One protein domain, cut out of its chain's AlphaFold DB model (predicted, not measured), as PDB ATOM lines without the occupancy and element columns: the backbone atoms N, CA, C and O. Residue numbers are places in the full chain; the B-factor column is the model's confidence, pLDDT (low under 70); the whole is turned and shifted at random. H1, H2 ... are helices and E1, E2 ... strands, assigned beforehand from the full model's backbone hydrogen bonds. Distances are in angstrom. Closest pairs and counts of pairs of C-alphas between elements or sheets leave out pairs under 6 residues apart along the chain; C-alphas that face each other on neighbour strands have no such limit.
ATOM      1  N   ALA A  17     -45.280 -33.720  37.020       74.31
ATOM      2  CA  ALA A  17     -45.631 -32.347  36.733       74.31
ATOM      3  C   ALA A  17     -45.361 -32.089  35.254       74.31
ATOM      4  O   ALA A  17     -44.208 -32.118  34.828       74.31
ATOM      5  N   LEU A  18     -46.417 -31.870  34.474       77.69
ATOM      6  CA  LEU A  18     -46.304 -31.593  33.043       77.69
ATOM      7  C   LEU A  18     -46.549 -30.109  32.745       77.69
ATOM      8  O   LEU A  18     -47.276 -29.414  33.463       77.69
ATOM      9  N   ALA A  19     -45.935 -29.634  31.664       76.81
ATOM     10  CA  ALA A  19     -46.259 -28.356  31.041       76.81
ATOM     11  C   ALA A  19     -47.572 -28.422  30.242       76.81
ATOM     12  O   ALA A  19     -48.295 -29.417  30.255       76.81
ATOM     13  N   ALA A  20     -47.895 -27.335  29.542       70.31
ATOM     14  CA  ALA A  20     -49.015 -27.302  28.611       70.31
ATOM     15  C   ALA A  20     -48.845 -28.340  27.485       70.31
ATOM     16  O   ALA A  20     -47.742 -28.531  26.967       70.31
ATOM     17  N   CYS A  21     -49.953 -28.946  27.054       78.69
ATOM     18  CA  CYS A  21     -50.020 -29.638  25.770       78.69
ATOM     19  C   CYS A  21     -50.017 -28.587  24.652       78.69
ATOM     20  O   CYS A  21     -50.917 -27.744  24.600       78.69
ATOM     21  N   LEU A  22     -49.007 -28.614  23.782       73.44
ATOM     22  CA  LEU A  22     -48.777 -27.565  22.792       73.44
ATOM     23  C   LEU A  22     -48.731 -28.118  21.372       73.44
ATOM     24  O   LEU A  22     -48.233 -29.228  21.158       73.44
ATOM     25  N   PRO A  23     -49.248 -27.353  20.396       76.19
ATOM     26  CA  PRO A  23     -49.033 -27.655  18.996       76.19
ATOM     27  C   PRO A  23     -47.586 -27.325  18.596       76.19
ATOM     28  O   PRO A  23     -47.028 -26.314  19.012       76.19
ATOM     29  N   ASN A  24     -47.002 -28.154  17.736       77.19
ATOM     30  CA  ASN A  24     -45.798 -27.857  16.972       77.19
ATOM     31  C   ASN A  24     -46.171 -27.877  15.483       77.19
ATOM     32  O   ASN A  24     -46.547 -28.915  14.935       77.19
ATOM     33  N   HIS A  25     -46.091 -26.713  14.838       73.44
ATOM     34  CA  HIS A  25     -46.560 -26.527  13.464       73.44
ATOM     35  C   HIS A  25     -45.665 -27.222  12.426       73.44
ATOM     36  O   HIS A  25     -46.183 -27.743  11.444       73.44
ATOM     37  N   SER A  26     -44.351 -27.293  12.662       71.81
ATOM     38  CA  SER A  26     -43.376 -27.916  11.749       71.81
ATOM     39  C   SER A  26     -43.579 -29.430  11.625       71.81
ATOM     40  O   SER A  26     -43.408 -30.014  10.557       71.81
ATOM     41  N   THR A  27     -43.995 -30.074  12.716       69.69
ATOM     42  CA  THR A  27     -44.199 -31.530  12.786       69.69
ATOM     43  C   THR A  27     -45.670 -31.947  12.740       69.69
ATOM     44  O   THR A  27     -45.956 -33.142  12.697       69.69
ATOM     45  N   ASN A  28     -46.608 -30.989  12.737       79.75
ATOM     46  CA  ASN A  28     -48.046 -31.219  12.946       79.75
ATOM     47  C   ASN A  28     -48.344 -32.040  14.222       79.75
ATOM     48  O   ASN A  28     -49.307 -32.803  14.296       79.75
ATOM     49  N   PHE A  29     -47.478 -31.915  15.228       83.50
ATOM     50  CA  PHE A  29     -47.591 -32.633  16.489       83.50
ATOM     51  C   PHE A  29     -48.399 -31.819  17.500       83.50
ATOM     52  O   PHE A  29     -48.284 -30.598  17.563       83.50
ATOM     53  N   LYS A  30     -49.176 -32.497  18.348       86.81
ATOM     54  CA  LYS A  30     -49.800 -31.897  19.531       86.81
ATOM     55  C   LYS A  30     -49.638 -32.830  20.728       86.81
ATOM     56  O   LYS A  30     -50.090 -33.975  20.688       86.81
ATOM     57  N   GLY A  31     -49.033 -32.325  21.799       89.12
ATOM     58  CA  GLY A  31     -48.786 -33.097  23.014       89.12
ATOM     59  C   GLY A  31     -47.978 -32.323  24.049       89.12
ATOM     60  O   GLY A  31     -47.633 -31.157  23.853       89.12
ATOM     61  N   TYR A  32     -47.662 -32.981  25.159       88.75
ATOM     62  CA  TYR A  32     -46.715 -32.483  26.150       88.75
ATOM     63  C   TYR A  32     -45.300 -32.421  25.559       88.75
ATOM     64  O   TYR A  32     -44.882 -33.324  24.837       88.75
ATOM     65  N   ASN A  33     -44.547 -31.365  25.854       85.50
ATOM     66  CA  ASN A  33     -43.138 -31.303  25.462       85.50
ATOM     67  C   ASN A  33     -42.261 -32.170  26.387       85.50
ATOM     68  O   ASN A  33     -42.679 -32.565  27.474       85.50
ATOM     69  N   THR A  34     -41.035 -32.450  25.947       87.38
ATOM     70  CA  THR A  34     -40.021 -33.174  26.732       87.38
ATOM     71  C   THR A  34     -39.045 -32.248  27.455       87.38
ATOM     72  O   THR A  34     -38.184 -32.722  28.186       87.38
ATOM     73  N   SER A  35     -39.158 -30.934  27.255       81.62
ATOM     74  CA  SER A  35     -38.240 -29.929  27.797       81.62
ATOM     75  C   SER A  35     -38.635 -29.426  29.186       81.62
ATOM     76  O   SER A  35     -37.770 -28.956  29.915       81.62
ATOM     77  N   ASN A  36     -39.912 -29.531  29.568       82.94
ATOM     78  CA  ASN A  36     -40.425 -29.038  30.843       82.94
ATOM     79  C   ASN A  36     -41.374 -30.051  31.487       82.94
ATOM     80  O   ASN A  36     -42.594 -30.013  31.301       82.94
ATOM     81  N   PHE A  37     -40.800 -30.947  32.280       88.00
ATOM     82  CA  PHE A  37     -41.543 -31.818  33.175       88.00
ATOM     83  C   PHE A  37     -40.733 -32.082  34.447       88.00
ATOM     84  O   PHE A  37     -39.522 -31.877  34.481       88.00
ATOM     85  N   ALA A  38     -41.400 -32.551  35.496       86.44
ATOM     86  CA  ALA A  38     -40.744 -33.030  36.701       86.44
ATOM     87  C   ALA A  38     -41.393 -34.330  37.167       86.44
ATOM     88  O   ALA A  38     -42.567 -34.600  36.896       86.44
ATOM     89  N   SER A  39     -40.608 -35.138  37.862       87.75
ATOM     90  CA  SER A  39     -41.030 -36.425  38.393       87.75
ATOM     91  C   SER A  39     -40.277 -36.732  39.676       87.75
ATOM     92  O   SER A  39     -39.124 -36.327  39.827       87.75
ATOM     93  N   HIS A  40     -40.867 -37.540  40.553       86.12
ATOM     94  CA  HIS A  40     -40.085 -38.156  41.627       86.12
ATOM     95  C   HIS A  40     -39.017 -39.116  41.095       86.12
ATOM     96  O   HIS A  40     -39.174 -39.683  40.006       86.12
ATOM     97  N   PRO A  41     -37.968 -39.376  41.895       87.56
ATOM     98  CA  PRO A  41     -37.118 -40.540  41.704       87.56
ATOM     99  C   PRO A  41     -37.945 -41.826  41.571       87.56
ATOM    100  O   PRO A  41     -39.024 -41.961  42.151       87.56
ATOM    101  N   ASP A  42     -37.427 -42.781  40.798       86.88
ATOM    102  CA  ASP A  42     -38.051 -44.088  40.566       86.88
ATOM    103  C   ASP A  42     -39.437 -44.073  39.916       86.88
ATOM    104  O   ASP A  42     -40.178 -45.059  39.999       86.88
ATOM    105  N   ASN A  43     -39.775 -43.000  39.199       88.75
ATOM    106  CA  ASN A  43     -41.051 -42.913  38.512       88.75
ATOM    107  C   ASN A  43     -41.225 -44.069  37.493       88.75
ATOM    108  O   ASN A  43     -40.451 -44.186  36.536       88.75
ATOM    109  N   PRO A  44     -42.242 -44.934  37.660       90.50
ATOM    110  CA  PRO A  44     -42.436 -46.100  36.797       90.50
ATOM    111  C   PRO A  44     -42.776 -45.731  35.348       90.50
ATOM    112  O   PRO A  44     -42.438 -46.486  34.439       90.50
ATOM    113  N   VAL A  45     -43.389 -44.570  35.113       91.69
ATOM    114  CA  VAL A  45     -43.703 -44.087  33.761       91.69
ATOM    115  C   VAL A  45     -42.427 -43.635  33.053       91.69
ATOM    116  O   VAL A  45     -42.248 -43.952  31.883       91.69
ATOM    117  N   LEU A  46     -41.481 -43.000  33.761       92.00
ATOM    118  CA  LEU A  46     -40.166 -42.691  33.182       92.00
ATOM    119  C   LEU A  46     -39.409 -43.957  32.791       92.00
ATOM    120  O   LEU A  46     -38.819 -44.012  31.718       92.00
ATOM    121  N   LYS A  47     -39.479 -45.006  33.618       94.12
ATOM    122  CA  LYS A  47     -38.893 -46.309  33.273       94.12
ATOM    123  C   LYS A  47     -39.513 -46.881  31.993       94.12
ATOM    124  O   LYS A  47     -38.797 -47.474  31.195       94.12
ATOM    125  N   LYS A  48     -40.818 -46.689  31.770       96.06
ATOM    126  CA  LYS A  48     -41.495 -47.092  30.525       96.06
ATOM    127  C   LYS A  48     -41.096 -46.230  29.326       96.06
ATOM    128  O   LYS A  48     -40.854 -46.788  28.266       96.06
ATOM    129  N   ILE A  49     -40.937 -44.919  29.505       95.56
ATOM    130  CA  ILE A  49     -40.406 -44.012  28.471       95.56
ATOM    131  C   ILE A  49     -39.004 -44.449  28.035       95.56
ATOM    132  O   ILE A  49     -38.743 -44.556  26.842       95.56
ATOM    133  N   ILE A  50     -38.120 -44.760  28.988       96.19
ATOM    134  CA  ILE A  50     -36.760 -45.238  28.693       96.19
ATOM    135  C   ILE A  50     -36.801 -46.571  27.934       96.19
ATOM    136  O   ILE A  50     -36.099 -46.723  26.941       96.19
ATOM    137  N   LYS A  51     -37.652 -47.516  28.353       98.06
ATOM    138  CA  LYS A  51     -37.823 -48.799  27.649       98.06
ATOM    139  C   LYS A  51     -38.353 -48.630  26.228       98.06
ATOM    140  O   LYS A  51     -37.894 -49.311  25.319       98.06
ATOM    141  N   GLU A  52     -39.314 -47.733  26.028       98.38
ATOM    142  CA  GLU A  52     -39.839 -47.438  24.695       98.38
ATOM    143  C   GLU A  52     -38.764 -46.780  23.818       98.38
ATOM    144  O   GLU A  52     -38.639 -47.114  22.643       98.38
ATOM    145  N   MET A  53     -37.929 -45.908  24.389       97.38
ATOM    146  CA  MET A  53     -36.788 -45.310  23.687       97.38
ATOM    147  C   MET A  53     -35.762 -46.366  23.268       97.38
ATOM    148  O   MET A  53     -35.322 -46.372  22.120       97.38
ATOM    149  N   GLU A  54     -35.422 -47.295  24.165       97.94
ATOM    150  CA  GLU A  54     -34.540 -48.429  23.871       97.94
ATOM    151  C   GLU A  54     -35.104 -49.304  22.745       97.94
ATOM    152  O   GLU A  54     -34.389 -49.648  21.801       97.94
ATOM    153  N   LYS A  55     -36.406 -49.608  22.801       98.25
ATOM    154  CA  LYS A  55     -37.101 -50.361  21.757       98.25
ATOM    155  C   LYS A  55     -36.994 -49.656  20.404       98.25
ATOM    156  O   LYS A  55     -36.465 -50.253  19.465       98.25
ATOM    157  N   ARG A  56     -37.412 -48.387  20.300       97.81
ATOM    158  CA  ARG A  56     -37.379 -47.642  19.025       97.81
ATOM    159  C   ARG A  56     -35.959 -47.484  18.485       97.81
ATOM    160  O   ARG A  56     -35.759 -47.646  17.281       97.81
ATOM    161  N   TYR A  57     -34.975 -47.274  19.366       96.75
ATOM    162  CA  TYR A  57     -33.555 -47.292  19.010       96.75
ATOM    163  C   TYR A  57     -33.143 -48.630  18.389       96.75
ATOM    164  O   TYR A  57     -32.536 -48.652  17.319       96.75
ATOM    165  N   SER A  58     -33.482 -49.747  19.037       96.81
ATOM    166  CA  SER A  58     -33.107 -51.081  18.565       96.81
ATOM    167  C   SER A  58     -33.719 -51.416  17.201       96.81
ATOM    168  O   SER A  58     -33.032 -51.991  16.356       96.81
ATOM    169  N   GLU A  59     -34.962 -50.988  16.970       97.25
ATOM    170  CA  GLU A  59     -35.713 -51.194  15.727       97.25
ATOM    171  C   GLU A  59     -35.243 -50.266  14.594       97.25
ATOM    172  O   GLU A  59     -35.382 -50.615  13.424       97.25
ATOM    173  N   ASN A  60     -34.649 -49.107  14.911       95.62
ATOM    174  CA  ASN A  60     -34.322 -48.062  13.933       95.62
ATOM    175  C   ASN A  60     -32.886 -47.536  14.050       95.62
ATOM    176  O   ASN A  60     -32.642 -46.342  13.877       95.62
ATOM    177  N   LYS A  61     -31.904 -48.407  14.301       94.75
ATOM    178  CA  LYS A  61     -30.490 -48.000  14.445       94.75
ATOM    179  C   LYS A  61     -29.972 -47.157  13.276       94.75
ATOM    180  O   LYS A  61     -29.165 -46.257  13.492       94.75
ATOM    181  N   ILE A  62     -30.460 -47.422  12.062       93.69
ATOM    182  CA  ILE A  62     -30.042 -46.712  10.847       93.69
ATOM    183  C   ILE A  62     -30.332 -45.208  10.911       93.69
ATOM    184  O   ILE A  62     -29.534 -44.422  10.410       93.69
ATOM    185  N   PHE A  63     -31.402 -44.799  11.603       92.88
ATOM    186  CA  PHE A  63     -31.757 -43.392  11.776       92.88
ATOM    187  C   PHE A  63     -30.610 -42.581  12.395       92.88
ATOM    188  O   PHE A  63     -30.347 -41.459  11.981       92.88
ATOM    189  N   TYR A  64     -29.873 -43.171  13.338       90.81
ATOM    190  CA  TYR A  64     -28.765 -42.514  14.039       90.81
ATOM    191  C   TYR A  64     -27.480 -42.420  13.206       90.81
ATOM    192  O   TYR A  64     -26.495 -41.844  13.659       90.81
ATOM    193  N   THR A  65     -27.489 -42.993  12.002       92.94
ATOM    194  CA  THR A  65     -26.414 -42.871  11.009       92.94
ATOM    195  C   THR A  65     -26.813 -42.000   9.816       92.94
ATOM    196  O   THR A  65     -25.973 -41.729   8.962       92.94
ATOM    197  N   GLU A  66     -28.076 -41.559   9.744       91.38
ATOM    198  CA  GLU A  66     -28.536 -40.630   8.711       91.38
ATOM    199  C   GLU A  66     -27.900 -39.247   8.916       91.38
ATOM    200  O   GLU A  66     -27.792 -38.747  10.038       91.38
ATOM    201  N   GLU A  67     -27.504 -38.597   7.820       90.38
ATOM    202  CA  GLU A  67     -27.050 -37.209   7.870       90.38
ATOM    203  C   GLU A  67     -28.237 -36.285   8.172       90.38
ATOM    204  O   GLU A  67     -29.287 -36.355   7.524       90.38
ATOM    205  N   ARG A  68     -28.069 -35.390   9.150       89.00
ATOM    206  CA  ARG A  68     -29.076 -34.377   9.476       89.00
ATOM    207  C   ARG A  68     -29.261 -33.435   8.273       89.00
ATOM    208  O   ARG A  68     -28.301 -32.773   7.884       89.00
ATOM    209  N   PRO A  69     -30.475 -33.288   7.709       90.00
ATOM    210  CA  PRO A  69     -30.731 -32.280   6.691       90.00
ATOM    211  C   PRO A  69     -30.741 -30.875   7.303       90.00
ATOM    212  O   PRO A  69     -31.129 -30.675   8.457       90.00
ATOM    213  N   TYR A  70     -30.378 -29.885   6.488       86.38
ATOM    214  CA  TYR A  70     -30.356 -28.474   6.871       86.38
ATOM    215  C   TYR A  70     -31.240 -27.643   5.944       86.38
ATOM    216  O   TYR A  70     -31.358 -27.940   4.748       86.38
ATOM    217  N   LEU A  71     -31.806 -26.566   6.497       86.94
ATOM    218  CA  LEU A  71     -32.474 -25.543   5.702       86.94
ATOM    219  C   LEU A  71     -31.450 -24.906   4.761       86.94
ATOM    220  O   LEU A  71     -30.369 -24.483   5.177       86.94
ATOM    221  N   LYS A  72     -31.793 -24.849   3.479       85.69
ATOM    222  CA  LYS A  72     -31.003 -24.157   2.462       85.69
ATOM    223  C   LYS A  72     -31.744 -22.893   2.052       85.69
ATOM    224  O   LYS A  72     -32.957 -22.807   2.209       85.69
ATOM    225  N   LYS A  73     -31.024 -21.909   1.528       86.62
ATOM    226  CA  LYS A  73     -31.633 -20.743   0.886       86.62
ATOM    227  C   LYS A  73     -31.311 -20.777  -0.598       86.62
ATOM    228  O   LYS A  73     -30.180 -21.101  -0.956       86.62
ATOM    229  N   ASP A  74     -32.304 -20.503  -1.435       85.19
ATOM    230  CA  ASP A  74     -32.067 -20.270  -2.858       85.19
ATOM    231  C   ASP A  74     -31.427 -18.886  -3.090       85.19
ATOM    232  O   ASP A  74     -31.214 -18.106  -2.155       85.19
ATOM    233  N   ASN A  75     -31.134 -18.565  -4.353       87.44
ATOM    234  CA  ASN A  75     -30.553 -17.273  -4.740       87.44
ATOM    235  C   ASN A  75     -31.453 -16.069  -4.400       87.44
ATOM    236  O   ASN A  75     -30.966 -14.943  -4.350       87.44
ATOM    237  N   ASN A  76     -32.742 -16.303  -4.143       86.62
ATOM    238  CA  ASN A  76     -33.729 -15.286  -3.796       86.62
ATOM    239  C   ASN A  76     -33.956 -15.200  -2.273       86.62
ATOM    240  O   ASN A  76     -34.786 -14.419  -1.815       86.62
ATOM    241  N   GLY A  77     -33.225 -15.992  -1.479       81.19
ATOM    242  CA  GLY A  77     -33.350 -16.044  -0.026       81.19
ATOM    243  C   GLY A  77     -34.510 -16.904   0.491       81.19
ATOM    244  O   GLY A  77     -34.703 -16.947   1.709       81.19
ATOM    245  N   ASN A  78     -35.248 -17.604  -0.379       84.19
ATOM    246  CA  ASN A  78     -36.333 -18.493   0.034       84.19
ATOM    247  C   ASN A  78     -35.780 -19.776   0.650       84.19
ATOM    248  O   ASN A  78     -34.808 -20.355   0.155       84.19
ATOM    249  N   GLU A  79     -36.437 -20.254   1.706       84.31
ATOM    250  CA  GLU A  79     -36.115 -21.539   2.323       84.31
ATOM    251  C   GLU A  79     -36.412 -22.692   1.356       84.31
ATOM    252  O   GLU A  79     -37.540 -22.901   0.916       84.31
ATOM    253  N   THR A  80     -35.385 -23.478   1.070       82.94
ATOM    254  CA  THR A  80     -35.440 -24.741   0.336       82.94
ATOM    255  C   THR A  80     -35.101 -25.887   1.297       82.94
ATOM    256  O   THR A  80     -34.529 -25.668   2.367       82.94
ATOM    257  N   ASN A  81     -35.481 -27.122   0.951       87.81
ATOM    258  CA  ASN A  81     -35.357 -28.320   1.805       87.81
ATOM    259  C   ASN A  81     -36.208 -28.335   3.090       87.81
ATOM    260  O   ASN A  81     -35.993 -29.188   3.950       87.81
ATOM    261  N   LYS A  82     -37.198 -27.445   3.222       87.25
ATOM    262  CA  LYS A  82     -38.062 -27.378   4.409       87.25
ATOM    263  C   LYS A  82     -38.766 -28.702   4.719       87.25
ATOM    264  O   LYS A  82     -38.772 -29.122   5.870       87.25
ATOM    265  N   ASP A  83     -39.284 -29.387   3.702       89.06
ATOM    266  CA  ASP A  83     -39.982 -30.664   3.893       89.06
ATOM    267  C   ASP A  83     -39.043 -31.769   4.389       89.06
ATOM    268  O   ASP A  83     -39.375 -32.467   5.343       89.06
ATOM    269  N   LEU A  84     -37.826 -31.856   3.836       90.38
ATOM    270  CA  LEU A  84     -36.803 -32.802   4.298       90.38
ATOM    271  C   LEU A  84     -36.422 -32.556   5.764       90.38
ATOM    272  O   LEU A  84     -36.284 -33.504   6.539       90.38
ATOM    273  N   VAL A  85     -36.270 -31.287   6.157       90.19
ATOM    274  CA  VAL A  85     -35.994 -30.914   7.551       90.19
ATOM    275  C   VAL A  85     -37.174 -31.279   8.450       90.19
ATOM    276  O   VAL A  85     -36.969 -31.924   9.475       90.19
ATOM    277  N   ASN A  86     -38.403 -30.943   8.055       89.38
ATOM    278  CA  ASN A  86     -39.608 -31.273   8.816       89.38
ATOM    279  C   ASN A  86     -39.782 -32.787   8.992       89.38
ATOM    280  O   ASN A  86     -40.137 -33.244  10.077       89.38
ATOM    281  N   ASP A  87     -39.513 -33.581   7.958       91.75
ATOM    282  CA  ASP A  87     -39.613 -35.038   8.040       91.75
ATOM    283  C   ASP A  87     -38.545 -35.627   8.959       91.75
ATOM    284  O   ASP A  87     -38.849 -36.491   9.785       91.75
ATOM    285  N   TYR A  88     -37.321 -35.105   8.916       92.19
ATOM    286  CA  TYR A  88     -36.290 -35.483   9.878       92.19
ATOM    287  C   TYR A  88     -36.652 -35.067  11.317       92.19
ATOM    288  O   TYR A  88     -36.475 -35.853  12.249       92.19
ATOM    289  N   MET A  89     -37.242 -33.882  11.523       90.25
ATOM    290  CA  MET A  89     -37.769 -33.458  12.829       90.25
ATOM    291  C   MET A  89     -38.843 -34.421  13.347       90.25
ATOM    292  O   MET A  89     -38.803 -34.809  14.516       90.25
ATOM    293  N   LYS A  90     -39.771 -34.863  12.485       91.81
ATOM    294  CA  LYS A  90     -40.772 -35.883  12.841       91.81
ATOM    295  C   LYS A  90     -40.110 -37.200  13.244       91.81
ATOM    296  O   LYS A  90     -40.525 -37.792  14.238       91.81
ATOM    297  N   LYS A  91     -39.058 -37.637  12.536       94.19
ATOM    298  CA  LYS A  91     -38.287 -38.828  12.930       94.19
ATOM    299  C   LYS A  91     -37.687 -38.660  14.330       94.19
ATOM    300  O   LYS A  91     -37.869 -39.548  15.154       94.19
ATOM    301  N   ILE A  92     -37.074 -37.517  14.657       93.19
ATOM    302  CA  ILE A  92     -36.586 -37.251  16.027       93.19
ATOM    303  C   ILE A  92     -37.726 -37.305  17.048       93.19
ATOM    304  O   ILE A  92     -37.595 -37.964  18.081       93.19
ATOM    305  N   PHE A  93     -38.845 -36.628  16.769       93.56
ATOM    306  CA  PHE A  93     -40.008 -36.607  17.660       93.56
ATOM    307  C   PHE A  93     -40.489 -38.024  17.960       93.56
ATOM    308  O   PHE A  93     -40.786 -38.336  19.114       93.56
ATOM    309  N   HIS A  94     -40.520 -38.871  16.933       95.25
ATOM    310  CA  HIS A  94     -40.890 -40.269  17.040       95.25
ATOM    311  C   HIS A  94     -39.852 -41.106  17.796       95.25
ATOM    312  O   HIS A  94     -40.241 -41.923  18.619       95.25
ATOM    313  N   GLN A  95     -38.556 -40.935  17.551       95.31
ATOM    314  CA  GLN A  95     -37.531 -41.820  18.115       95.31
ATOM    315  C   GLN A  95     -37.215 -41.517  19.583       95.31
ATOM    316  O   GLN A  95     -37.038 -42.439  20.373       95.31
ATOM    317  N   VAL A  96     -37.136 -40.237  19.955       93.38
ATOM    318  CA  VAL A  96     -36.662 -39.808  21.288       93.38
ATOM    319  C   VAL A  96     -37.402 -38.592  21.850       93.38
ATOM    320  O   VAL A  96     -37.176 -38.199  22.993       93.38
ATOM    321  N   GLY A  97     -38.250 -37.953  21.045       92.12
ATOM    322  CA  GLY A  97     -38.841 -36.660  21.361       92.12
ATOM    323  C   GLY A  97     -40.292 -36.718  21.858       92.12
ATOM    324  O   GLY A  97     -40.742 -37.721  22.423       92.12
ATOM    325  N   PRO A  98     -41.047 -35.621  21.658       92.50
ATOM    326  CA  PRO A  98     -42.404 -35.481  22.175       92.50
ATOM    327  C   PRO A  98     -43.373 -36.581  21.745       92.50
ATOM    328  O   PRO A  98     -44.230 -36.957  22.540       92.50
ATOM    329  N   GLN A  99     -43.257 -37.139  20.539       95.19
ATOM    330  CA  GLN A  99     -44.180 -38.193  20.120       95.19
ATOM    331  C   GLN A  99     -43.990 -39.464  20.953       95.19
ATOM    332  O   GLN A  99     -44.967 -39.927  21.532       95.19
ATOM    333  N   LEU A 100     -42.756 -39.961  21.113       96.50
ATOM    334  CA  LEU A 100     -42.468 -41.099  21.998       96.50
ATOM    335  C   LEU A 100     -43.009 -40.869  23.406       96.50
ATOM    336  O   LEU A 100     -43.697 -41.714  23.977       96.50
ATOM    337  N   PHE A 101     -42.698 -39.696  23.953       95.00
ATOM    338  CA  PHE A 101     -43.078 -39.332  25.306       95.00
ATOM    339  C   PHE A 101     -44.598 -39.391  25.485       95.00
ATOM    340  O   PHE A 101     -45.099 -40.002  26.426       95.00
ATOM    341  N   ASN A 102     -45.343 -38.818  24.540       94.44
ATOM    342  CA  ASN A 102     -46.798 -38.780  24.608       94.44
ATOM    343  C   ASN A 102     -47.455 -40.122  24.284       94.44
ATOM    344  O   ASN A 102     -48.523 -40.385  24.828       94.44
ATOM    345  N   ASP A 103     -46.846 -40.969  23.454       96.00
ATOM    346  CA  ASP A 103     -47.346 -42.326  23.208       96.00
ATOM    347  C   ASP A 103     -47.387 -43.124  24.521       96.00
ATOM    348  O   ASP A 103     -48.420 -43.708  24.850       96.00
ATOM    349  N   VAL A 104     -46.327 -43.042  25.336       95.56
ATOM    350  CA  VAL A 104     -46.292 -43.682  26.661       95.56
ATOM    351  C   VAL A 104     -47.239 -42.991  27.645       95.56
ATOM    352  O   VAL A 104     -47.998 -43.658  28.348       95.56
ATOM    353  N   LEU A 105     -47.253 -41.654  27.705       92.38
ATOM    354  CA  LEU A 105     -48.138 -40.938  28.631       92.38
ATOM    355  C   LEU A 105     -49.625 -41.226  28.370       92.38
ATOM    356  O   LEU A 105     -50.389 -41.385  29.321       92.38
ATOM    357  N   LYS A 106     -50.058 -41.318  27.108       92.62
ATOM    358  CA  LYS A 106     -51.457 -41.634  26.771       92.62
ATOM    359  C   LYS A 106     -51.911 -42.960  27.369       92.62
ATOM    360  O   LYS A 106     -53.068 -43.069  27.758       92.62
ATOM    361  N   GLU A 107     -51.021 -43.943  27.447       92.31
ATOM    362  CA  GLU A 107     -51.316 -45.238  28.052       92.31
ATOM    363  C   GLU A 107     -51.288 -45.155  29.584       92.31
ATOM    364  O   GLU A 107     -52.247 -45.539  30.261       92.31
ATOM    365  N   GLU A 108     -50.214 -44.589  30.134       91.00
ATOM    366  CA  GLU A 108     -49.913 -44.654  31.566       91.00
ATOM    367  C   GLU A 108     -50.723 -43.683  32.423       91.00
ATOM    368  O   GLU A 108     -51.039 -43.975  33.577       91.00
ATOM    369  N   ILE A 109     -51.066 -42.519  31.871       86.50
ATOM    370  CA  ILE A 109     -51.735 -41.432  32.593       86.50
ATOM    371  C   ILE A 109     -53.065 -41.033  31.944       86.50
ATOM    372  O   ILE A 109     -53.547 -39.911  32.116       86.50
ATOM    373  N   LYS A 110     -53.693 -41.974  31.223       86.62
ATOM    374  CA  LYS A 110     -54.904 -41.787  30.399       86.62
ATOM    375  C   LYS A 110     -56.029 -40.965  31.038       86.62
ATOM    376  O   LYS A 110     -56.721 -40.230  30.343       86.62
ATOM    377  N   TYR A 111     -56.204 -41.059  32.357       83.75
ATOM    378  CA  TYR A 111     -57.276 -40.372  33.085       83.75
ATOM    379  C   TYR A 111     -57.084 -38.857  33.202       83.75
ATOM    380  O   TYR A 111     -58.067 -38.137  33.339       83.75
ATOM    381  N   TYR A 112     -55.843 -38.368  33.151       85.62
ATOM    382  CA  TYR A 112     -55.537 -36.937  33.250       85.62
ATOM    383  C   TYR A 112     -54.665 -36.418  32.102       85.62
ATOM    384  O   TYR A 112     -54.410 -35.219  32.030       85.62
ATOM    385  N   TYR A 113     -54.283 -37.273  31.146       88.50
ATOM    386  CA  TYR A 113     -53.550 -36.873  29.944       88.50
ATOM    387  C   TYR A 113     -54.250 -35.737  29.175       88.50
ATOM    388  O   TYR A 113     -53.592 -34.813  28.710       88.50
ATOM    389  N   HIS A 114     -55.582 -35.752  29.079       87.50
ATOM    390  CA  HIS A 114     -56.357 -34.740  28.344       87.50
ATOM    391  C   HIS A 114     -56.816 -33.547  29.196       87.50
ATOM    392  O   HIS A 114     -57.614 -32.732  28.735       87.50
ATOM    393  N   LEU A 115     -56.322 -33.403  30.427       85.94
ATOM    394  CA  LEU A 115     -56.826 -32.396  31.362       85.94
ATOM    395  C   LEU A 115     -56.650 -30.949  30.855       85.94
ATOM    396  O   LEU A 115     -57.540 -30.116  31.046       85.94
ATOM    397  N   SER A 116     -55.556 -30.650  30.144       79.12
ATOM    398  CA  SER A 116     -55.361 -29.340  29.501       79.12
ATOM    399  C   SER A 116     -56.379 -29.072  28.387       79.12
ATOM    400  O   SER A 116     -56.856 -27.947  28.239       79.12
ATOM    401  N   ASP A 117     -56.748 -30.104  27.619       81.94
ATOM    402  CA  ASP A 117     -57.769 -30.000  26.576       81.94
ATOM    403  C   ASP A 117     -59.155 -29.781  27.186       81.94
ATOM    404  O   ASP A 117     -59.905 -28.936  26.697       81.94
ATOM    405  N   SER A 118     -59.476 -30.477  28.282       78.69
ATOM    406  CA  SER A 118     -60.728 -30.281  29.018       78.69
ATOM    407  C   SER A 118     -60.880 -28.837  29.497       78.69
ATOM    408  O   SER A 118     -61.948 -28.256  29.320       78.69
ATOM    409  N   MET A 119     -59.813 -28.222  30.022       76.44
ATOM    410  CA  MET A 119     -59.836 -26.810  30.425       76.44
ATOM    411  C   MET A 119     -60.155 -25.881  29.245       76.44
ATOM    412  O   MET A 119     -61.005 -24.998  29.359       76.44
ATOM    413  N   ARG A 120     -59.502 -26.100  28.096       76.88
ATOM    414  CA  ARG A 120     -59.730 -25.304  26.882       76.88
ATOM    415  C   ARG A 120     -61.159 -25.457  26.357       76.88
ATOM    416  O   ARG A 120     -61.759 -24.474  25.933       76.88
ATOM    417  N   LEU A 121     -61.703 -26.674  26.364       76.19
ATOM    418  CA  LEU A 121     -63.074 -26.921  25.911       76.19
ATOM    419  C   LEU A 121     -64.084 -26.172  26.782       76.19
ATOM    420  O   LEU A 121     -64.981 -25.531  26.251       76.19
ATOM    421  N   ILE A 122     -63.892 -26.165  28.101       74.38
ATOM    422  CA  ILE A 122     -64.768 -25.426  29.020       74.38
ATOM    423  C   ILE A 122     -64.708 -23.921  28.758       74.38
ATOM    424  O   ILE A 122     -65.745 -23.268  28.790       74.38
ATOM    425  N   SER A 123     -63.527 -23.361  28.463       72.12
ATOM    426  CA  SER A 123     -63.400 -21.915  28.216       72.12
ATOM    427  C   SER A 123     -64.119 -21.426  26.957       72.12
ATOM    428  O   SER A 123     -64.308 -20.224  26.814       72.12
ATOM    429  N   ILE A 124     -64.498 -22.335  26.051       78.88
ATOM    430  CA  ILE A 124     -65.213 -22.011  24.807       78.88
ATOM    431  C   ILE A 124     -66.667 -22.512  24.800       78.88
ATOM    432  O   ILE A 124     -67.344 -22.374  23.787       78.88
ATOM    433  N   MET A 125     -67.144 -23.129  25.887       79.38
ATOM    434  CA  MET A 125     -68.530 -23.592  25.990       79.38
ATOM    435  C   MET A 125     -69.475 -22.416  26.247       79.38
ATOM    436  O   MET A 125     -69.319 -21.699  27.233       79.38
ATOM    437  N   ASP A 126     -70.500 -22.293  25.406       78.75
ATOM    438  CA  ASP A 126     -71.595 -21.338  25.559       78.75
ATOM    439  C   ASP A 126     -72.929 -22.001  25.137       78.75
ATOM    440  O   ASP A 126     -73.015 -22.492  24.007       78.75
ATOM    441  N   PRO A 127     -73.955 -22.093  26.012       79.69
ATOM    442  CA  PRO A 127     -73.974 -21.654  27.407       79.69
ATOM    443  C   PRO A 127     -73.220 -22.606  28.344       79.69
ATOM    444  O   PRO A 127     -73.180 -23.825  28.156       79.69
ATOM    445  N   LEU A 128     -72.660 -22.052  29.420       79.94
ATOM    446  CA  LEU A 128     -72.030 -22.851  30.470       79.94
ATOM    447  C   LEU A 128     -73.081 -23.647  31.273       79.94
ATOM    448  O   LEU A 128     -74.150 -23.117  31.590       79.94
ATOM    449  N   PRO A 129     -72.786 -24.897  31.682       79.50
ATOM    450  CA  PRO A 129     -73.689 -25.681  32.521       79.50
ATOM    451  C   PRO A 129     -74.009 -24.991  33.856       79.50
ATOM    452  O   PRO A 129     -73.167 -24.324  34.451       79.50
ATOM    453  N   LYS A 130     -75.198 -25.232  34.420       79.12
ATOM    454  CA  LYS A 130     -75.649 -24.595  35.679       79.12
ATOM    455  C   LYS A 130     -74.677 -24.777  36.865       79.12
ATOM    456  O   LYS A 130     -74.551 -23.884  37.697       79.12
ATOM    457  N   ASN A 131     -73.946 -25.894  36.908       80.75
ATOM    458  CA  ASN A 131     -72.979 -26.223  37.967       80.75
ATOM    459  C   ASN A 131     -71.516 -25.964  37.570       80.75
ATOM    460  O   ASN A 131     -70.603 -26.491  38.211       80.75
ATOM    461  N   TRP A 132     -71.261 -25.169  36.523       79.69
ATOM    462  CA  TRP A 132     -69.911 -25.026  35.974       79.69
ATOM    463  C   TRP A 132     -68.892 -24.521  37.004       79.69
ATOM    464  O   TRP A 132     -67.762 -24.982  36.984       79.69
ATOM    465  N   LYS A 133     -69.273 -23.637  37.939       79.62
ATOM    466  CA  LYS A 133     -68.345 -23.091  38.951       79.62
ATOM    467  C   LYS A 133     -67.767 -24.170  39.879       79.62
ATOM    468  O   LYS A 133     -66.592 -24.108  40.244       79.62
ATOM    469  N   LEU A 134     -68.574 -25.170  40.243       79.75
ATOM    470  CA  LEU A 134     -68.114 -26.311  41.046       79.75
ATOM    471  C   LEU A 134     -67.138 -27.166  40.235       79.75
ATOM    472  O   LEU A 134     -66.044 -27.477  40.698       79.75
ATOM    473  N   TYR A 135     -67.496 -27.456  38.985       80.94
ATOM    474  CA  TYR A 135     -66.644 -28.200  38.060       80.94
ATOM    475  C   TYR A 135     -65.322 -27.475  37.765       80.94
ATOM    476  O   TYR A 135     -64.259 -28.090  37.775       80.94
ATOM    477  N   GLN A 136     -65.369 -26.153  37.593       83.12
ATOM    478  CA  GLN A 136     -64.205 -25.299  37.397       83.12
ATOM    479  C   GLN A 136     -63.258 -25.388  38.588       83.12
ATOM    480  O   GLN A 136     -62.054 -25.509  38.402       83.12
ATOM    481  N   THR A 137     -63.788 -25.354  39.812       86.50
ATOM    482  CA  THR A 137     -62.972 -25.434  41.029       86.50
ATOM    483  C   THR A 137     -62.223 -26.764  41.109       86.50
ATOM    484  O   THR A 137     -61.023 -26.778  41.380       86.50
ATOM    485  N   GLU A 138     -62.891 -27.880  40.817       86.88
ATOM    486  CA  GLU A 138     -62.261 -29.204  40.865       86.88
ATOM    487  C   GLU A 138     -61.267 -29.425  39.717       86.88
ATOM    488  O   GLU A 138     -60.163 -29.921  39.946       86.88
ATOM    489  N   ILE A 139     -61.576 -28.964  38.501       85.81
ATOM    490  CA  ILE A 139     -60.608 -28.977  37.395       85.81
ATOM    491  C   ILE A 139     -59.414 -28.088  37.694       85.81
ATOM    492  O   ILE A 139     -58.284 -28.472  37.411       85.81
ATOM    493  N   ASN A 140     -59.634 -26.923  38.297       86.62
ATOM    494  CA  ASN A 140     -58.558 -26.038  38.703       86.62
ATOM    495  C   ASN A 140     -57.605 -26.754  39.666       86.62
ATOM    496  O   ASN A 140     -56.396 -26.673  39.462       86.62
ATOM    497  N   LYS A 141     -58.122 -27.475  40.666       87.62
ATOM    498  CA  LYS A 141     -57.297 -28.266  41.592       87.62
ATOM    499  C   LYS A 141     -56.533 -29.373  40.871       87.62
ATOM    500  O   LYS A 141     -55.337 -29.526  41.093       87.62
ATOM    501  N   ALA A 142     -57.200 -30.112  39.983       87.56
ATOM    502  CA  ALA A 142     -56.559 -31.171  39.208       87.56
ATOM    503  C   ALA A 142     -55.443 -30.617  38.307       87.56
ATOM    504  O   ALA A 142     -54.360 -31.194  38.240       87.56
ATOM    505  N   VAL A 143     -55.678 -29.480  37.648       86.50
ATOM    506  CA  VAL A 143     -54.696 -28.815  36.783       86.50
ATOM    507  C   VAL A 143     -53.498 -28.333  37.590       86.50
ATOM    508  O   VAL A 143     -52.371 -28.588  37.185       86.50
ATOM    509  N   ASP A 144     -53.705 -27.703  38.746       86.62
ATOM    510  CA  ASP A 144     -52.586 -27.269  39.594       86.62
ATOM    511  C   ASP A 144     -51.775 -28.437  40.155       86.62
ATOM    512  O   ASP A 144     -50.599 -28.262  40.464       86.62
ATOM    513  N   TYR A 145     -52.401 -29.603  40.314       86.31
ATOM    514  CA  TYR A 145     -51.745 -30.791  40.836       86.31
ATOM    515  C   TYR A 145     -50.957 -31.545  39.755       86.31
ATOM    516  O   TYR A 145     -49.775 -31.808  39.939       86.31
ATOM    517  N   TYR A 146     -51.584 -31.867  38.618       85.25
ATOM    518  CA  TYR A 146     -50.972 -32.688  37.563       85.25
ATOM    519  C   TYR A 146     -50.211 -31.873  36.509       85.25
ATOM    520  O   TYR A 146     -49.246 -32.359  35.917       85.25
ATOM    521  N   LEU A 147     -50.635 -30.632  36.268       86.44
ATOM    522  CA  LEU A 147     -50.082 -29.733  35.253       86.44
ATOM    523  C   LEU A 147     -49.575 -28.419  35.886       86.44
ATOM    524  O   LEU A 147     -49.929 -27.328  35.425       86.44
ATOM    525  N   PRO A 148     -48.762 -28.454  36.958       85.50
ATOM    526  CA  PRO A 148     -48.385 -27.240  37.673       85.50
ATOM    527  C   PRO A 148     -47.580 -26.275  36.788       85.50
ATOM    528  O   PRO A 148     -47.689 -25.067  36.976       85.50
ATOM    529  N   PHE A 149     -46.846 -26.761  35.782       83.94
ATOM    530  CA  PHE A 149     -46.113 -25.914  34.829       83.94
ATOM    531  C   PHE A 149     -47.000 -25.286  33.745       83.94
ATOM    532  O   PHE A 149     -46.561 -24.403  33.014       83.94
ATOM    533  N   TYR A 150     -48.258 -25.721  33.626       80.00
ATOM    534  CA  TYR A 150     -49.233 -25.080  32.747       80.00
ATOM    535  C   TYR A 150     -49.795 -23.793  33.358       80.00
ATOM    536  O   TYR A 150     -50.019 -22.818  32.643       80.00
ATOM    537  N   ARG A 151     -50.034 -23.778  34.678       78.31
ATOM    538  CA  ARG A 151     -50.739 -22.665  35.335       78.31
ATOM    539  C   ARG A 151     -50.038 -22.076  36.550       78.31
ATOM    540  O   ARG A 151     -49.999 -20.855  36.683       78.31
ATOM    541  N   LYS A 152     -49.537 -22.922  37.450       81.00
ATOM    542  CA  LYS A 152     -49.014 -22.509  38.758       81.00
ATOM    543  C   LYS A 152     -47.612 -21.914  38.653       81.00
ATOM    544  O   LYS A 152     -47.332 -20.885  39.258       81.00
ATOM    545  N   PHE A 153     -46.758 -22.538  37.855       79.31
ATOM    546  CA  PHE A 153     -45.405 -22.088  37.565       79.31
ATOM    547  C   PHE A 153     -45.330 -21.814  36.070       79.31
ATOM    548  O   PHE A 153     -45.157 -22.734  35.277       79.31
ATOM    549  N   LYS A 154     -45.547 -20.560  35.669       69.19
ATOM    550  CA  LYS A 154     -45.485 -20.180  34.255       69.19
ATOM    551  C   LYS A 154     -44.067 -20.412  33.741       69.19
ATOM    552  O   LYS A 154     -43.141 -19.750  34.198       69.19
ATOM    553  N   ILE A 155     -43.924 -21.346  32.808       72.44
ATOM    554  CA  ILE A 155     -42.675 -21.582  32.090       72.44
ATOM    555  C   ILE A 155     -42.833 -21.032  30.677       72.44
ATOM    556  O   ILE A 155     -43.746 -21.425  29.950       72.44
ATOM    557  N   GLU A 156     -41.928 -20.140  30.287       69.38
ATOM    558  CA  GLU A 156     -41.776 -19.729  28.896       69.38
ATOM    559  C   GLU A 156     -40.952 -20.782  28.159       69.38
ATOM    560  O   GLU A 156     -39.829 -21.114  28.543       69.38
ATOM    561  N   ILE A 157     -41.533 -21.354  27.110       68.25
ATOM    562  CA  ILE A 157     -40.838 -22.330  26.276       68.25
ATOM    563  C   ILE A 157     -40.006 -21.557  25.264       68.25
ATOM    564  O   ILE A 157     -40.536 -20.735  24.520       68.25
ATOM    565  N   GLY A 158     -38.701 -21.823  25.252       64.19
ATOM    566  CA  GLY A 158     -37.787 -21.226  24.287       64.19
ATOM    567  C   GLY A 158     -38.129 -21.611  22.844       64.19
ATOM    568  O   GLY A 158     -38.705 -22.665  22.576       64.19
ATOM    569  N   ASN A 159     -37.741 -20.750  21.906       63.28
ATOM    570  CA  ASN A 159     -37.939 -20.978  20.479       63.28
ATOM    571  C   ASN A 159     -37.004 -22.068  19.923       63.28
ATOM    572  O   ASN A 159     -35.869 -22.232  20.372       63.28
ATOM    573  N   GLU A 160     -37.456 -22.749  18.868       63.56
ATOM    574  CA  GLU A 160     -36.783 -23.841  18.137       63.56
ATOM    575  C   GLU A 160     -35.548 -23.387  17.311       63.56
ATOM    576  O   GLU A 160     -35.235 -23.940  16.257       63.56
ATOM    577  N   HIS A 161     -34.811 -22.370  17.770       56.00
ATOM    578  CA  HIS A 161     -33.730 -21.729  17.010       56.00
ATOM    579  C   HIS A 161     -32.554 -22.663  16.664       56.00
ATOM    580  O   HIS A 161     -31.799 -22.366  15.740       56.00
ATOM    581  N   SER A 162     -32.402 -23.809  17.336       61.28
ATOM    582  CA  SER A 162     -31.327 -24.778  17.066       61.28
ATOM    583  C   SER A 162     -31.422 -25.461  15.692       61.28
ATOM    584  O   SER A 162     -30.453 -26.077  15.244       61.28
ATOM    585  N   TRP A 163     -32.553 -25.348  14.993       69.38
ATOM    586  CA  TRP A 163     -32.715 -25.879  13.634       69.38
ATOM    587  C   TRP A 163     -32.187 -24.959  12.535       69.38
ATOM    588  O   TRP A 163     -31.903 -25.427  11.436       69.38
ATOM    589  N   ASN A 164     -31.990 -23.675  12.842       65.06
ATOM    590  CA  ASN A 164     -31.712 -22.660  11.828       65.06
ATOM    591  C   ASN A 164     -30.218 -22.330  11.664       65.06
ATOM    592  O   ASN A 164     -29.865 -21.668  10.690       65.06
TER     593      ASN A 164
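Overview. This is residues 17 to 164 of the 167 residues of an uncharacterized protein of Hamiltonella defensa subsp. Acyrthosiphon pisum (strain 5AT) (UniProt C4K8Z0). A flat, loose array has a small two-stranded hairpin, E1 and E2, near its middle; H4 packs beside E2, and H1 and H3 meet H4 at a slant. Toward one end of the longest axis the helical hairpin H5 and H6 forms an arm with H7 at its corner, and residues 124 to 131 of its turn stick out. Toward the other end lie H2 and the long loop of residues 66 to 81. The printed part has 148 residues, with three named strands followed by seven named helices, mostly helix; the sheet E1 - E2 is antiparallel. The radius of gyration of the C-alphas is 18.7 A, and the spans are 59 by 43 by 23 A.

Arrangement. E1, residues 21 to 24, and E2, residues 29 to 32, form an antiparallel hairpin at 150 degrees; N 22 and O 31 are 2.9 A apart and N 24 and O 29 are 2.8 A apart, within hydrogen-bond range. E3, residues 37 to 39, pairs with no named strand, but its residues 37 to 38 pair with residues 17 to 18, antiparallel. H1, residues 44 to 59, and H2, residues 61 to 65, meet only through their link. H3, residues 82 to 95, is near H2, with 6 pairs of C-alphas within 10 A. H1 and H3 only just touch, with 3 pairs of C-alphas within 8 A, the closest Arg 56 and Gln 95 at 5.9 A. H4, residues 98 to 108, touches H1 at a steep tilt of 51 degrees, opposite ways; the closest C-alphas, Ile 49 and Val 104, are 6.2 A apart. The closest C-alphas of E2 and H4, Gly 31 and Asn 102, are also 6.2 A apart. H5, residues 115 to 123, and H6, residues 132 to 146, touch as a helical hairpin at a shallow tilt of 29 degrees; the closest C-alphas, Leu 115 and Val 143, are 6.8 A apart. H7, residues 148 to 151, touches H6 only at the corner. Every O i to N i+4 pair is within hydrogen-bond range in H1, H3, H5 and H6; H4 has 6 of 7, H2 has 0 of 1 but 2 of 2 O i to N i+3 pairs, and H7 is too short for an i+4 pair.

Along the chain. E1 begins at C-alpha 21, (-50.020, -29.638, 25.770). H1 measures 22.7 A, H3 19.9 A, H4 15.1 A and H6 20.5 A. H7 ends at C-alpha 151, (-50.739, -22.665, 35.335).

Size, cuts and confidence. The C-alphas of Asn 75 and Lys 130, the two farthest apart, are 61.0 A apart. The printed part has no cut, and the link from H2 to H3 is long. The pLDDT is under 70 at residues 27, 154 and 156 to 164.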